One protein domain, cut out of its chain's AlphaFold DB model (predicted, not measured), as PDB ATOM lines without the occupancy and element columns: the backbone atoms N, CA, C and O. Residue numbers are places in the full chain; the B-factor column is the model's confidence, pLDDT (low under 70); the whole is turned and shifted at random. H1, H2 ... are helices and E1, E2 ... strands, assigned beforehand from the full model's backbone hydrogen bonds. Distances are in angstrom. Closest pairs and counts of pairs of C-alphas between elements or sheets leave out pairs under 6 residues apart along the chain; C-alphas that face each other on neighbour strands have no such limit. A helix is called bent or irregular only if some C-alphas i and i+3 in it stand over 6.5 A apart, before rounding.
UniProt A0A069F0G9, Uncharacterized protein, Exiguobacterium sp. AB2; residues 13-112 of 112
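AT A GLANCE: This is residues 13 to 112 of the 112 residues of an uncharacterized protein of Exiguobacterium sp. AB2 (UniProt A0A069F0G9). The model is a small, loose body with a long arm. In the body, strands E1 and E2 run side by side with the short helix H2 over E1, the longer helix H1 lies toward the end away from the arm, and the stretch of residues 13 to 35, with no named element, winds from the body's middle to the start of H1; the arm is made where E2 runs on beyond E1 to pair with the short E3, with the loop of residues 94 to 106 at its far end. The printed part has 100 residues with two named helices and three named strands, in the order H1, E1, H2, E2, E3; under half of the residues, 43, are in these elements. The sheet has the order E1, E2, E3 and is mixed, and the class is mixed, helices and strands. The whole is loose, with a radius of gyration of the C-alphas of 15.9 A, and elongated, with spans of 51 by 29 by 21 A.

HOW THE PARTS SIT: The printed part begins with residues 13 to 35, which hold no named element; their C-alphas lie 2 to 20 A from the mean of all C-alphas. H1, residues 36 to 50, follows and is not on the sheet, with 2 pairs of C-alphas within 10 A of it. After a tight link comes E1, residues 55 to 61, an edge strand. A second tight link leads to H2, residues 65 to 72, which is on the sheet at a height over the sheet of 9.4 A. Of its 8 C-alphas, 6 fall on E1; H2 lies over E1 and runs along the strands, at 3 degrees to E1 on the local plane. The closest C-alphas of E1 and H2 are those of Ile 58 and Phe 67, 5.9 A apart. H1 and H2 are apart, but only just, with their closest C-alphas 8.2 A apart. E2, residues 84 to 93, is the inner strand and is parallel to E1, at 30 degrees; N 56 and O 84 are 2.8 A apart and N 88 and O 58 are 2.9 A apart, both within hydrogen-bond range. E1, H2 and E2 form a strand-helix-strand unit, two parallel neighbour strands with a helix between them along the chain, and its crossover is right-handed. E3, residues 107 to 109, is the other edge strand and makes a hairpin with E2, antiparallel at 154 degrees, with N 93 and O 107 at 3.1 A. The pairing is staggered: E2 pairs with E1 over residues 84 to 90 and with E3 over residues 91 to 93. H1 is apart from E2 and E3, and E1 is apart from E3. In H2 every O i to N i+4 pair is within hydrogen-bond range, and in H1 9 of 11 are.

IN THESE COORDINATES: H1 begins at C-alpha 36, at (4.610, 14.841, -44.342), and measures 22.4 A from first to last C-alpha; it is irregular, with C-alphas 37 and 40 8.6 A apart. E1 measures 19.2 A and H2 10.6 A. E2, the longest strand, measures 27.8 A and ends at C-alpha 93, at (37.815, 4.672, -37.933). E3 measures 6.4 A and ends at C-alpha 109, at (38.184, 10.342, -43.245).

THE WHOLE: The two C-alphas farthest apart are those of Asn 37 and Lys 100, 52.2 A. The printed part has no cut and ends at Ile 112, the chain's last residue. The long links are H2 to E2, with 11 residues, and E2 to E3, with 13 residues, 94 to 106, whose C-alphas lie 19 to 34 A from the mean of all C-alphas. The mean pLDDT of the printed part is 87.9; residues 95 to 112 are under 70, and E3 has a mean of 58.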
ATOM      1  N   ILE A  13      28.696  18.322 -45.658       96.06
ATOM      2  CA  ILE A  13      27.352  18.414 -45.073       96.06
ATOM      3  C   ILE A  13      26.704  17.046 -44.917       96.06
ATOM      4  O   ILE A  13      26.878  16.153 -45.745       96.06
ATOM      5  N   HIS A  14      25.916  16.906 -43.855       97.06
ATOM      6  CA  HIS A  14      25.002  15.785 -43.674       97.06
ATOM      7  C   HIS A  14      23.609  16.142 -44.191       97.06
ATOM      8  O   HIS A  14      23.271  17.322 -44.341       97.06
ATOM      9  N   THR A  15      22.796  15.122 -44.441       97.56
ATOM     10  CA  THR A  15      21.419  15.290 -44.922       97.56
ATOM     11  C   THR A  15      20.381  14.801 -43.905       97.56
ATOM     12  O   THR A  15      20.732  14.049 -42.987       97.56
ATOM     13  N   PRO A  16      19.100  15.192 -44.052       97.62
ATOM     14  CA  PRO A  16      18.010  14.595 -43.287       97.62
ATOM     15  C   PRO A  16      18.013  13.067 -43.417       97.62
ATOM     16  O   PRO A  16      18.045  12.526 -44.521       97.62
ATOM     17  N   GLY A  17      17.958  12.346 -42.298       95.75
ATOM     18  CA  GLY A  17      18.078  10.886 -42.290       95.75
ATOM     19  C   GLY A  17      19.515  10.362 -42.266       95.75
ATOM     20  O   GLY A  17      19.725   9.174 -42.524       95.75
ATOM     21  N   THR A  18      20.518  11.201 -41.988       96.44
ATOM     22  CA  THR A  18      21.894  10.732 -41.772       96.44
ATOM     23  C   THR A  18      21.970   9.744 -40.598       96.44
ATOM     24  O   THR A  18      21.231   9.844 -39.621       96.44
ATOM     25  N   LYS A  19      22.847   8.733 -40.662       93.25
ATOM     26  CA  LYS A  19      22.791   7.614 -39.693       93.25
ATOM     27  C   LYS A  19      23.137   8.013 -38.257       93.25
ATOM     28  O   LYS A  19      22.689   7.350 -37.324       93.25
ATOM     29  N   LEU A  20      23.964   9.042 -38.068       91.88
ATOM     30  CA  LEU A  20      24.396   9.513 -36.752       91.88
ATOM     31  C   LEU A  20      24.159  11.014 -36.632       91.88
ATOM     32  O   LEU A  20      24.405  11.751 -37.577       91.88
ATOM     33  N   ASN A  21      23.759  11.460 -35.440       90.38
ATOM     34  CA  ASN A  21      23.501  12.871 -35.138       90.38
ATOM     35  C   ASN A  21      22.517  13.552 -36.108       90.38
ATOM     36  O   ASN A  21      22.667  14.737 -36.392       90.38
ATOM     37  N   ASP A  22      21.506  12.825 -36.590       95.00
ATOM     38  CA  ASP A  22      20.405  13.431 -37.339       95.00
ATOM     39  C   ASP A  22      19.567  14.318 -36.413       95.00
ATOM     40  O   ASP A  22      18.927  13.838 -35.477       95.00
ATOM     41  N   GLN A  23      19.631  15.624 -36.656       95.25
ATOM     42  CA  GLN A  23      18.911  16.658 -35.910       95.25
ATOM     43  C   GLN A  23      18.073  17.531 -36.850       95.25
ATOM     44  O   GLN A  23      17.657  18.625 -36.473       95.25
ATOM     45  N   PHE A  24      17.848  17.072 -38.082       96.25
ATOM     46  CA  PHE A  24      17.018  17.798 -39.025       96.25
ATOM     47  C   PHE A  24      15.551  17.675 -38.608       96.25
ATOM     48  O   PHE A  24      15.031  16.576 -38.397       96.25
ATOM     49  N   LEU A  25      14.895  18.826 -38.516       96.75
ATOM     50  CA  LEU A  25      13.464  18.963 -38.296       96.75
ATOM     51  C   LEU A  25      12.924  19.883 -39.388       96.75
ATOM     52  O   LEU A  25      13.625  20.815 -39.787       96.75
ATOM     53  N   ASP A  26      11.715  19.613 -39.867       97.12
ATOM     54  CA  ASP A  26      11.011  20.581 -40.708       97.12
ATOM     55  C   ASP A  26      10.500  21.779 -39.888       97.12
ATOM     56  O   ASP A  26      10.638  21.829 -38.659       97.12
ATOM     57  N   SER A  27       9.903  22.756 -40.567       95.75
ATOM     58  CA  SER A  27       9.319  23.953 -39.954       95.75
ATOM     59  C   SER A  27       8.219  23.664 -38.924       95.75
ATOM     60  O   SER A  27       7.938  24.518 -38.081       95.75
ATOM     61  N   GLU A  28       7.642  22.459 -38.922       95.56
ATOM     62  CA  GLU A  28       6.672  21.999 -37.922       95.56
ATOM     63  C   GLU A  28       7.332  21.257 -36.745       95.56
ATOM     64  O   GLU A  28       6.650  20.772 -35.838       95.56
ATOM     65  N   GLY A  29       8.662  21.158 -36.734       95.94
ATOM     66  CA  GLY A  29       9.422  20.445 -35.714       95.94
ATOM     67  C   GLY A  29       9.360  18.922 -35.858       95.94
ATOM     68  O   GLY A  29       9.642  18.211 -34.891       95.94
ATOM     69  N   LYS A  30       8.979  18.397 -37.028       96.50
ATOM     70  CA  LYS A  30       8.866  16.958 -37.289       96.50
ATOM     71  C   LYS A  30      10.168  16.416 -37.877       96.50
ATOM     72  O   LYS A  30      10.781  17.005 -38.765       96.50
ATOM     73  N   SER A  31      10.591  15.248 -37.393       95.44
ATOM     74  CA  SER A  31      11.748  14.531 -37.948       95.44
ATOM     75  C   SER A  31      11.440  13.928 -39.321       95.44
ATOM     76  O   SER A  31      10.279  13.798 -39.704       95.44
ATOM     77  N   ILE A  32      12.456  13.424 -40.032       94.44
ATOM     78  CA  ILE A  32      12.280  12.747 -41.333       94.44
ATOM     79  C   ILE A  32      11.227  11.620 -41.333       94.44
ATOM     80  O   ILE A  32      10.599  11.362 -42.355       94.44
ATOM     81  N   LYS A  33      11.002  10.954 -40.192       92.56
ATOM     82  CA  LYS A  33       9.991   9.888 -40.050       92.56
ATOM     83  C   LYS A  33       8.561  10.416 -39.928       92.56
ATOM     84  O   LYS A  33       7.619   9.658 -40.127       92.56
ATOM     85  N   GLN A  34       8.416  11.672 -39.527       93.50
ATOM     86  CA  GLN A  34       7.145  12.338 -39.248       93.50
ATOM     87  C   GLN A  34       6.814  13.402 -40.298       93.50
ATOM     88  O   GLN A  34       5.661  13.805 -40.395       93.50
ATOM     89  N   SER A  35       7.811  13.857 -41.059       89.19
ATOM     90  CA  SER A  35       7.657  14.908 -42.055       89.19
ATOM     91  C   SER A  35       6.743  14.448 -43.189       89.19
ATOM     92  O   SER A  35       7.022  13.480 -43.907       89.19
ATOM     93  N   GLU A  36       5.621  15.143 -43.337       86.00
ATOM     94  CA  GLU A  36       4.610  14.841 -44.342       86.00
ATOM     95  C   GLU A  36       5.058  15.339 -45.716       86.00
ATOM     96  O   GLU A  36       5.726  16.364 -45.841       86.00
ATOM     97  N   ASN A  37       4.697  14.610 -46.777       86.56
ATOM     98  CA  ASN A  37       4.940  15.021 -48.167       86.56
ATOM     99  C   ASN A  37       6.394  15.458 -48.472       86.56
ATOM    100  O   ASN A  37       6.622  16.323 -49.324       86.56
ATOM    101  N   GLN A  38       7.366  14.849 -47.774       92.19
ATOM    102  CA  GLN A  38       8.800  15.150 -47.868       92.19
ATOM    103  C   GLN A  38       9.146  16.629 -47.586       92.19
ATOM    104  O   GLN A  38      10.124  17.140 -48.133       92.19
ATOM    105  N   LEU A  39       8.369  17.320 -46.739       96.62
ATOM    106  CA  LEU A  39       8.557  18.742 -46.424       96.62
ATOM    107  C   LEU A  39       9.988  19.057 -45.962       96.62
ATOM    108  O   LEU A  39      10.623  19.949 -46.518       96.62
ATOM    109  N   ILE A  40      10.544  18.252 -45.055       98.00
ATOM    110  CA  ILE A  40      11.919  18.408 -44.556       98.00
ATOM    111  C   ILE A  40      12.975  18.420 -45.672       98.00
ATOM    112  O   ILE A  40      13.961  19.147 -45.589       98.00
ATOM    113  N   TRP A  41      12.780  17.639 -46.740       98.12
ATOM    114  CA  TRP A  41      13.704  17.608 -47.875       98.12
ATOM    115  C   TRP A  41      13.555  18.839 -48.763       98.12
ATOM    116  O   TRP A  41      14.560  19.344 -49.259       98.12
ATOM    117  N   LYS A  42      12.328  19.340 -48.937       98.31
ATOM    118  CA  LYS A  42      12.060  20.581 -49.676       98.31
ATOM    119  C   LYS A  42      12.692  21.777 -48.973       98.31
ATOM    120  O   LYS A  42      13.431  22.526 -49.602       98.31
ATOM    121  N   GLU A  43      12.491  21.892 -47.665       98.25
ATOM    122  CA  GLU A  43      13.094  22.951 -46.847       98.25
ATOM    123  C   GLU A  43      14.624  22.846 -46.815       98.25
ATOM    124  O   GLU A  43      15.328  23.849 -46.926       98.25
ATOM    125  N   TYR A  44      15.166  21.628 -46.727       98.25
ATOM    126  CA  TYR A  44      16.606  21.415 -46.838       98.25
ATOM    127  C   TYR A  44      17.146  21.931 -48.181       98.25
ATOM    128  O   TYR A  44      18.121  22.681 -48.205       98.25
ATOM    129  N   CYS A  45      16.494  21.590 -49.298       98.44
ATOM    130  CA  CYS A  45      16.882  22.056 -50.632       98.44
ATOM    131  C   CYS A  45      16.753  23.577 -50.787       98.44
ATOM    132  O   CYS A  45      17.632  24.202 -51.380       98.44
ATOM    133  N   GLU A  46      15.709  24.181 -50.216       98.50
ATOM    134  CA  GLU A  46      15.538  25.633 -50.155       98.50
ATOM    135  C   GLU A  46      16.733  26.300 -49.460       98.50
ATOM    136  O   GLU A  46      17.353  27.201 -50.028       98.50
ATOM    137  N   LYS A  47      17.163  25.786 -48.300       98.31
ATOM    138  CA  LYS A  47      18.347  26.304 -47.593       98.31
ATOM    139  C   LYS A  47      19.638  26.144 -48.395       98.31
ATOM    140  O   LYS A  47      20.482  27.043 -48.373       98.31
ATOM    141  N   LEU A  48      19.802  25.039 -49.126       98.25
ATOM    142  CA  LEU A  48      20.949  24.868 -50.024       98.25
ATOM    143  C   LEU A  48      20.940  25.913 -51.148       98.25
ATOM    144  O   LEU A  48      21.985  26.496 -51.436       98.25
ATOM    145  N   ASN A  49      19.778  26.199 -51.736       98.31
ATOM    146  CA  ASN A  49      19.635  27.216 -52.780       98.31
ATOM    147  C   ASN A  49      19.959  28.629 -52.265       98.31
ATOM    148  O   ASN A  49      20.644  29.391 -52.946       98.31
ATOM    149  N   GLU A  50      19.507  28.968 -51.055       98.19
ATOM    150  CA  GLU A  50      19.727  30.279 -50.423       98.19
ATOM    151  C   GLU A  50      21.186  30.517 -49.998       98.19
ATOM    152  O   GLU A  50      21.608  31.659 -49.814       98.19
ATOM    153  N   SER A  51      21.979  29.454 -49.850       97.44
ATOM    154  CA  SER A  51      23.335  29.529 -49.291       97.44
ATOM    155  C   SER A  51      24.361  30.278 -50.161       97.44
ATOM    156  O   SER A  51      25.419  30.682 -49.668       97.44
ATOM    157  N   GLY A  52      24.094  30.416 -51.465       96.19
ATOM    158  CA  GLY A  52      25.055  30.927 -52.449       96.19
ATOM    159  C   GLY A  52      26.258  30.002 -52.702       96.19
ATOM    160  O   GLY A  52      27.261  30.437 -53.275       96.19
ATOM    161  N   ILE A  53      26.193  28.743 -52.262       97.69
ATOM    162  CA  ILE A  53      27.220  27.723 -52.488       97.69
ATOM    163  C   ILE A  53      26.940  27.021 -53.817       97.69
ATOM    164  O   ILE A  53      25.836  26.555 -54.080       97.69
ATOM    165  N   SER A  54      27.958  26.931 -54.671       96.88
ATOM    166  CA  SER A  54      27.829  26.324 -56.001       96.88
ATOM    167  C   SER A  54      28.020  24.809 -55.986       96.88
ATOM    168  O   SER A  54      27.725  24.143 -56.975       96.88
ATOM    169  N   CYS A  55      28.561  24.257 -54.900       96.50
ATOM    170  CA  CYS A  55      28.888  22.846 -54.816       96.50
ATOM    171  C   CYS A  55      28.792  22.307 -53.387       96.50
ATOM    172  O   CYS A  55      29.355  22.912 -52.473       96.50
ATOM    173  N   PHE A  56      28.137  21.152 -53.238       97.69
ATOM    174  CA  PHE A  56      27.998  20.440 -51.978       97.69
ATOM    175  C   PHE A  56      28.567  19.022 -52.013       97.69
ATOM    176  O   PHE A  56      28.213  18.225 -52.882       97.69
ATOM    177  N   GLY A  57      29.392  18.686 -51.022       96.81
ATOM    178  CA  GLY A  57      29.785  17.315 -50.702       96.81
ATOM    179  C   GLY A  57      28.819  16.699 -49.693       96.81
ATOM    180  O   GLY A  57      28.819  17.061 -48.512       96.81
ATOM    181  N   ILE A  58      27.996  15.754 -50.148       97.12
ATOM    182  CA  ILE A  58      27.057  15.038 -49.279       97.12
ATOM    183  C   ILE A  58      27.817  13.933 -48.562       97.12
ATOM    184  O   ILE A  58      28.223  12.967 -49.195       97.12
ATOM    185  N   THR A  59      28.013  14.089 -47.258       95.62
ATOM    186  CA  THR A  59      29.029  13.372 -46.476       95.62
ATOM    187  C   THR A  59      28.382  12.586 -45.342       95.62
ATOM    188  O   THR A  59      28.715  12.740 -44.173       95.62
ATOM    189  N   ASP A  60      27.387  11.764 -45.660       95.06
ATOM    190  CA  ASP A  60      26.671  11.004 -44.639       95.06
ATOM    191  C   ASP A  60      27.500   9.855 -44.058       95.06
ATOM    192  O   ASP A  60      28.374   9.262 -44.698       95.06
ATOM    193  N   TYR A  61      27.201   9.534 -42.801       92.88
ATOM    194  CA  TYR A  61      27.880   8.487 -42.049       92.88
ATOM    195  C   TYR A  61      27.734   7.124 -42.717       92.88
ATOM    196  O   TYR A  61      26.641   6.550 -42.726       92.88
ATOM    197  N   PHE A  62      28.846   6.570 -43.206       91.38
ATOM    198  CA  PHE A  62      28.905   5.223 -43.787       91.38
ATOM    199  C   PHE A  62      27.784   4.941 -44.813       91.38
ATOM    200  O   PHE A  62      27.244   3.828 -44.860       91.38
ATOM    201  N   SER A  63      27.340   5.951 -45.568       91.62
ATOM    202  CA  SER A  63      26.276   5.794 -46.563       91.62
ATOM    203  C   SER A  63      26.322   6.879 -47.629       91.62
ATOM    204  O   SER A  63      26.555   8.042 -47.328       91.62
ATOM    205  N   VAL A  64      26.006   6.487 -48.864       95.00
ATOM    206  CA  VAL A  64      25.700   7.395 -49.984       95.00
ATOM    207  C   VAL A  64      24.218   7.347 -50.373       95.00
ATOM    208  O   VAL A  64      23.816   7.946 -51.367       95.00
ATOM    209  N   GLU A  65      23.386   6.618 -49.624       96.69
ATOM    210  CA  GLU A  65      21.970   6.404 -49.961       96.69
ATOM    211  C   GLU A  65      21.206   7.726 -50.045       96.69
ATOM    212  O   GLU A  65      20.491   7.967 -51.016       96.69
ATOM    213  N   ASN A  66      21.414   8.623 -49.082       96.69
ATOM    214  CA  ASN A  66      20.761   9.926 -49.085       96.69
ATOM    215  C   ASN A  66      21.300  10.856 -50.179       96.69
ATOM    216  O   ASN A  66      20.521  11.612 -50.752       96.69
ATOM    217  N   PHE A  67      22.587  10.761 -50.538       97.38
ATOM    218  CA  PHE A  67      23.113  11.447 -51.724       97.38
ATOM    219  C   PHE A  67      22.350  11.008 -52.978       97.38
ATOM    220  O   PHE A  67      21.895  11.845 -53.756       97.38
ATOM    221  N   LEU A  68      22.165   9.695 -53.166       97.81
ATOM    222  CA  LEU A  68      21.409   9.164 -54.301       97.81
ATOM    223  C   LEU A  68      19.949   9.619 -54.251       97.81
ATOM    224  O   LEU A  68      19.413  10.022 -55.282       97.81
ATOM    225  N   LYS A  69      19.332   9.607 -53.064       97.25
ATOM    226  CA  LYS A  69      17.958  10.070 -52.850       97.25
ATOM    227  C   LYS A  69      17.805  11.544 -53.241       97.25
ATOM    228  O   LYS A  69      16.927  11.856 -54.039       97.25
ATOM    229  N   LEU A  70      18.686  12.419 -52.756       97.81
ATOM    230  CA  LEU A  70      18.711  13.843 -53.100       97.81
ATOM    231  C   LEU A  70      18.940  14.065 -54.595       97.81
ATOM    232  O   LEU A  70      18.253  14.871 -55.211       97.81
ATOM    233  N   ARG A  71      19.868  13.317 -55.199       97.25
ATOM    234  CA  ARG A  71      20.162  13.419 -56.632       97.25
ATOM    235  C   ARG A  71      18.968  13.018 -57.503       97.25
ATOM    236  O   ARG A  71      18.730  13.667 -58.512       97.25
ATOM    237  N   ILE A  72      18.251  11.952 -57.138       97.88
ATOM    238  CA  ILE A  72      17.095  11.444 -57.897       97.88
ATOM    239  C   ILE A  72      15.890  12.378 -57.757       97.88
ATOM    240  O   ILE A  72      15.245  12.682 -58.752       97.88
ATOM    241  N   ASN A  73      15.606  12.856 -56.544       97.75
ATOM    242  CA  ASN A  73      14.420  13.674 -56.256       97.75
ATOM    243  C   ASN A  73      14.701  15.184 -56.346       97.75
ATOM    244  O   ASN A  73      13.914  16.001 -55.880       97.75
ATOM    245  N   ARG A  74      15.840  15.559 -56.936       97.19
ATOM    246  CA  ARG A  74      16.357  16.926 -57.007       97.19
ATOM    247  C   ARG A  74      15.323  17.941 -57.482       97.19
ATOM    248  O   ARG A  74      15.133  18.972 -56.843       97.19
ATOM    249  N   GLU A  75      14.687  17.639 -58.609       97.12
ATOM    250  CA  GLU A  75      13.706  18.523 -59.239       97.12
ATOM    251  C   GLU A  75      12.415  18.589 -58.419       97.12
ATOM    252  O   GLU A  75      11.900  19.677 -58.178       97.12
ATOM    253  N   GLU A  76      11.939  17.444 -57.919       97.50
ATOM    254  CA  GLU A  76      10.740  17.360 -57.074       97.50
ATOM    255  C   GLU A  76      10.887  18.175 -55.781       97.50
ATOM    256  O   GLU A  76       9.932  18.797 -55.310       97.50
ATOM    257  N   TRP A  77      12.088  18.189 -55.200       98.00
ATOM    258  CA  TRP A  77      12.381  18.921 -53.969       98.00
ATOM    259  C   TRP A  77      12.877  20.349 -54.206       98.00
ATOM    260  O   TRP A  77      13.139  21.068 -53.246       98.00
ATOM    261  N   GLY A  78      12.971  20.777 -55.466       98.12
ATOM    262  CA  GLY A  78      13.287  22.155 -55.831       98.12
ATOM    263  C   GLY A  78      14.754  22.551 -55.651       98.12
ATOM    264  O   GLY A  78      15.050  23.740 -55.561       98.12
ATOM    265  N   LEU A  79      15.695  21.604 -55.602       98.44
ATOM    266  CA  LEU A  79      17.122  21.931 -55.543       98.44
ATOM    267  C   LEU A  79      17.614  22.421 -56.912       98.44
ATOM    268  O   LEU A  79      17.488  21.718 -57.914       98.44
ATOM    269  N   ASN A  80      18.255  23.591 -56.943       97.81
ATOM    270  CA  ASN A  80      18.774  24.202 -58.163       97.81
ATOM    271  C   ASN A  80      19.723  23.238 -58.902       97.81
ATOM    272  O   ASN A  80      20.682  22.716 -58.322       97.81
ATOM    273  N   ASN A  81      19.458  23.016 -60.191       96.81
ATOM    274  CA  ASN A  81      20.233  22.133 -61.062       96.81
ATOM    275  C   ASN A  81      21.662  22.630 -61.335       96.81
ATOM    276  O   ASN A  81      22.521  21.824 -61.687       96.81
ATOM    277  N   GLU A  82      21.941  23.919 -61.130       96.44
ATOM    278  CA  GLU A  82      23.287  24.492 -61.269       96.44
ATOM    279  C   GLU A  82      24.215  24.129 -60.101       96.44
ATOM    280  O   GLU A  82      25.437  24.170 -60.246       96.44
ATOM    281  N   ILE A  83      23.657  23.750 -58.945       97.81
ATOM    282  CA  ILE A  83      24.449  23.304 -57.797       97.81
ATOM    283  C   ILE A  83      25.073  21.939 -58.128       97.81
ATOM    284  O   ILE A  83      24.394  20.991 -58.522       97.81
ATOM    285  N   VAL A  84      26.374  21.776 -57.937       97.25
ATOM    286  CA  VAL A  84      27.029  20.475 -58.128       97.25
ATOM    287  C   VAL A  84      26.944  19.668 -56.836       97.25
ATOM    288  O   VAL A  84      27.284  20.175 -55.772       97.25
ATOM    289  N   LEU A  85      26.510  18.408 -56.915       97.12
ATOM    290  CA  LEU A  85      26.517  17.487 -55.776       97.12
ATOM    291  C   LEU A  85      27.626  16.451 -55.956       97.12
ATOM    292  O   LEU A  85      27.631  15.734 -56.960       97.12
ATOM    293  N   PHE A  86      28.510  16.325 -54.969       95.50
ATOM    294  CA  PHE A  86      29.497  15.252 -54.897       95.50
ATOM    295  C   PHE A  86      29.076  14.187 -53.881       95.50
ATOM    296  O   PHE A  86      28.667  14.533 -52.767       95.50
ATOM    297  N   PRO A  87      29.179  12.894 -54.241       94.12
ATOM    298  CA  PRO A  87      29.075  11.831 -53.260       94.12
ATOM    299  C   PRO A  87      30.324  11.849 -52.378       94.12
ATOM    300  O   PRO A  87      31.440  11.818 -52.886       94.12
ATOM    301  N   ASN A  88      30.133  11.857 -51.067       93.25
ATOM    302  CA  ASN A  88      31.191  11.708 -50.079       93.25
ATOM    303  C   ASN A  88      30.682  10.776 -48.965       93.25
ATOM    304  O   ASN A  88      29.485  10.509 -48.844       93.25
ATOM    305  N   ILE A  89      31.584  10.219 -48.165       92.12
ATOM    306  CA  ILE A  89      31.230   9.328 -47.059       92.12
ATOM    307  C   ILE A  89      32.050   9.730 -45.846       92.12
ATOM    308  O   ILE A  89      33.279   9.722 -45.901       92.12
ATOM    309  N   GLU A  90      31.376   9.993 -44.725       91.75
ATOM    310  CA  GLU A  90      32.075  10.136 -43.453       91.75
ATOM    311  C   GLU A  90      32.365   8.754 -42.864       91.75
ATOM    312  O   GLU A  90      31.449   8.012 -42.481       91.75
ATOM    313  N   LEU A  91      33.652   8.412 -42.758       89.12
ATOM    314  CA  LEU A  91      34.098   7.221 -42.043       89.12
ATOM    315  C   LEU A  91      34.675   7.599 -40.684       89.12
ATOM    316  O   LEU A  91      35.587   8.418 -40.577       89.12
ATOM    317  N   ARG A  92      34.195   6.912 -39.645       83.31
ATOM    318  CA  ARG A  92      34.781   6.943 -38.303       83.31
ATOM    319  C   ARG A  92      35.598   5.686 -38.081       83.31
ATOM    320  O   ARG A  92      35.039   4.620 -37.835       83.31
ATOM    321  N   VAL A  93      36.918   5.812 -38.143       80.50
ATOM    322  CA  VAL A  93      37.815   4.672 -37.933       80.50
ATOM    323  C   VAL A  93      38.410   4.730 -36.530       80.50
ATOM    324  O   VAL A  93      38.899   5.770 -36.080       80.50
ATOM    325  N   THR A  94      38.367   3.601 -35.826       73.56
ATOM    326  CA  THR A  94      39.068   3.386 -34.557       73.56
ATOM    327  C   THR A  94      40.351   2.590 -34.813       73.56
ATOM    328  O   THR A  94      40.375   1.679 -35.632       73.56
ATOM    329  N   GLY A  95      41.451   2.938 -34.134       66.88
ATOM    330  CA  GLY A  95      42.683   2.130 -34.160       66.88
ATOM    331  C   GLY A  95      43.705   2.421 -35.273       66.88
ATOM    332  O   GLY A  95      44.690   1.699 -35.363       66.88
ATOM    333  N   LEU A  96      43.552   3.488 -36.070       59.44
ATOM    334  CA  LEU A  96      44.566   3.908 -37.066       59.44
ATOM    335  C   LEU A  96      45.810   4.588 -36.459       59.44
ATOM    336  O   LEU A  96      46.775   4.884 -37.157       59.44
ATOM    337  N   ILE A  97      45.799   4.842 -35.151       57.25
ATOM    338  CA  ILE A  97      46.916   5.422 -34.401       57.25
ATOM    339  C   ILE A  97      47.664   4.284 -33.708       57.25
ATOM    340  O   ILE A  97      47.057   3.497 -32.986       57.25
ATOM    341  N   SER A  98      48.980   4.211 -33.931       53.66
ATOM    342  CA  SER A  98      49.878   3.194 -33.365       53.66
ATOM    343  C   SER A  98      49.600   2.916 -31.880       53.66
ATOM    344  O   SER A  98      49.408   3.840 -31.084       53.66
ATOM    345  N   ALA A  99      49.659   1.632 -31.502       56.06
ATOM    346  CA  ALA A  99      49.346   1.073 -30.181       56.06
ATOM    347  C   ALA A  99      50.091   1.701 -28.977       56.06
ATOM    348  O   ALA A  99      49.813   1.350 -27.830       56.06
ATOM    349  N   LYS A 100      51.015   2.645 -29.202       54.53
ATOM    350  CA  LYS A 100      51.701   3.402 -28.144       54.53
ATOM    351  C   LYS A 100      50.834   4.457 -27.448       54.53
ATOM    352  O   LYS A 100      51.203   4.875 -26.359       54.53
ATOM    353  N   ASN A 101      49.683   4.854 -27.999       49.78
ATOM    354  CA  ASN A 101      48.774   5.805 -27.345       49.78
ATOM    355  C   ASN A 101      47.368   5.211 -27.172       49.78
ATOM    356  O   ASN A 101      46.507   5.346 -28.034       49.78
ATOM    357  N   LYS A 102      47.119   4.592 -26.008       47.19
ATOM    358  CA  LYS A 102      45.832   4.005 -25.563       47.19
ATOM    359  C   LYS A 102      44.707   5.033 -25.305       47.19
ATOM    360  O   LYS A 102      43.878   4.844 -24.419       47.19
ATOM    361  N   LYS A 103      44.643   6.129 -26.059       50.06
ATOM    362  CA  LYS A 103      43.433   6.955 -26.144       50.06
ATOM    363  C   LYS A 103      42.864   6.763 -27.538       50.06
ATOM    364  O   LYS A 103      43.416   7.287 -28.498       50.06
ATOM    365  N   SER A 104      41.783   5.987 -27.626       46.78
ATOM    366  CA  SER A 104      40.978   5.865 -28.840       46.78
ATOM    367  C   SER A 104      40.569   7.270 -29.282       46.78
ATOM    368  O   SER A 104      39.739   7.908 -28.637       46.78
ATOM    369  N   ARG A 105      41.222   7.799 -30.317       54.31
ATOM    370  CA  ARG A 105      40.751   8.982 -31.034       54.31
ATOM    371  C   ARG A 105      40.125   8.466 -32.316       54.31
ATOM    372  O   ARG A 105      40.770   7.731 -33.062       54.31
ATOM    373  N   THR A 106      38.869   8.817 -32.539       53.62
ATOM    374  CA  THR A 106      38.199   8.564 -33.808       53.62
ATOM    375  C   THR A 106      38.837   9.459 -34.861       53.62
ATOM    376  O   THR A 106      38.841  10.679 -34.705       53.62
ATOM    377  N   ALA A 107      39.407   8.861 -35.905       57.66
ATOM    378  CA  ALA A 107      39.820   9.599 -37.090       57.66
ATOM    379  C   ALA A 107      38.624   9.688 -38.042       57.66
ATOM    380  O   ALA A 107      37.933   8.689 -38.257       57.66
ATOM    381  N   MET A 108      38.387  10.884 -38.574       57.88
ATOM    382  CA  MET A 108      37.380  11.140 -39.593       57.88
ATOM    383  C   MET A 108      38.086  11.193 -40.946       57.88
ATOM    384  O   MET A 108      38.989  12.009 -41.128       57.88
ATOM    385  N   LEU A 109      37.726  10.290 -41.857       59.34
ATOM    386  CA  LEU A 109      38.184  10.342 -43.245       59.34
ATOM    387  C   LEU A 109      37.044  10.825 -44.139       59.34
ATOM    388  O   LEU A 109      35.922  10.333 -44.029       59.34
ATOM    389  N   ILE A 110      37.392  11.758 -45.021       58.06
ATOM    390  CA  ILE A 110      36.563  12.319 -46.086       58.06
ATOM    391  C   ILE A 110      37.217  11.882 -47.401       58.06
ATOM    392  O   ILE A 110      38.423  12.081 -47.574       58.06
ATOM    393  N   PHE A 111      36.448  11.270 -48.299       54.47
ATOM    394  CA  PHE A 111      36.909  10.871 -49.630       54.47
ATOM    395  C   PHE A 111      36.230  11.783 -50.655       54.47
ATOM    396  O   PHE A 111      35.028  11.662 -50.875       54.47
ATOM    397  N   ILE A 112      36.995  12.712 -51.231       51.44
ATOM    398  CA  ILE A 112      36.547  13.649 -52.277       51.44
ATOM    399  C   ILE A 112      36.998  13.118 -53.635       51.44
ATOM    400  O   ILE A 112      38.166  12.670 -53.709       51.44
TER     401      ILE A 112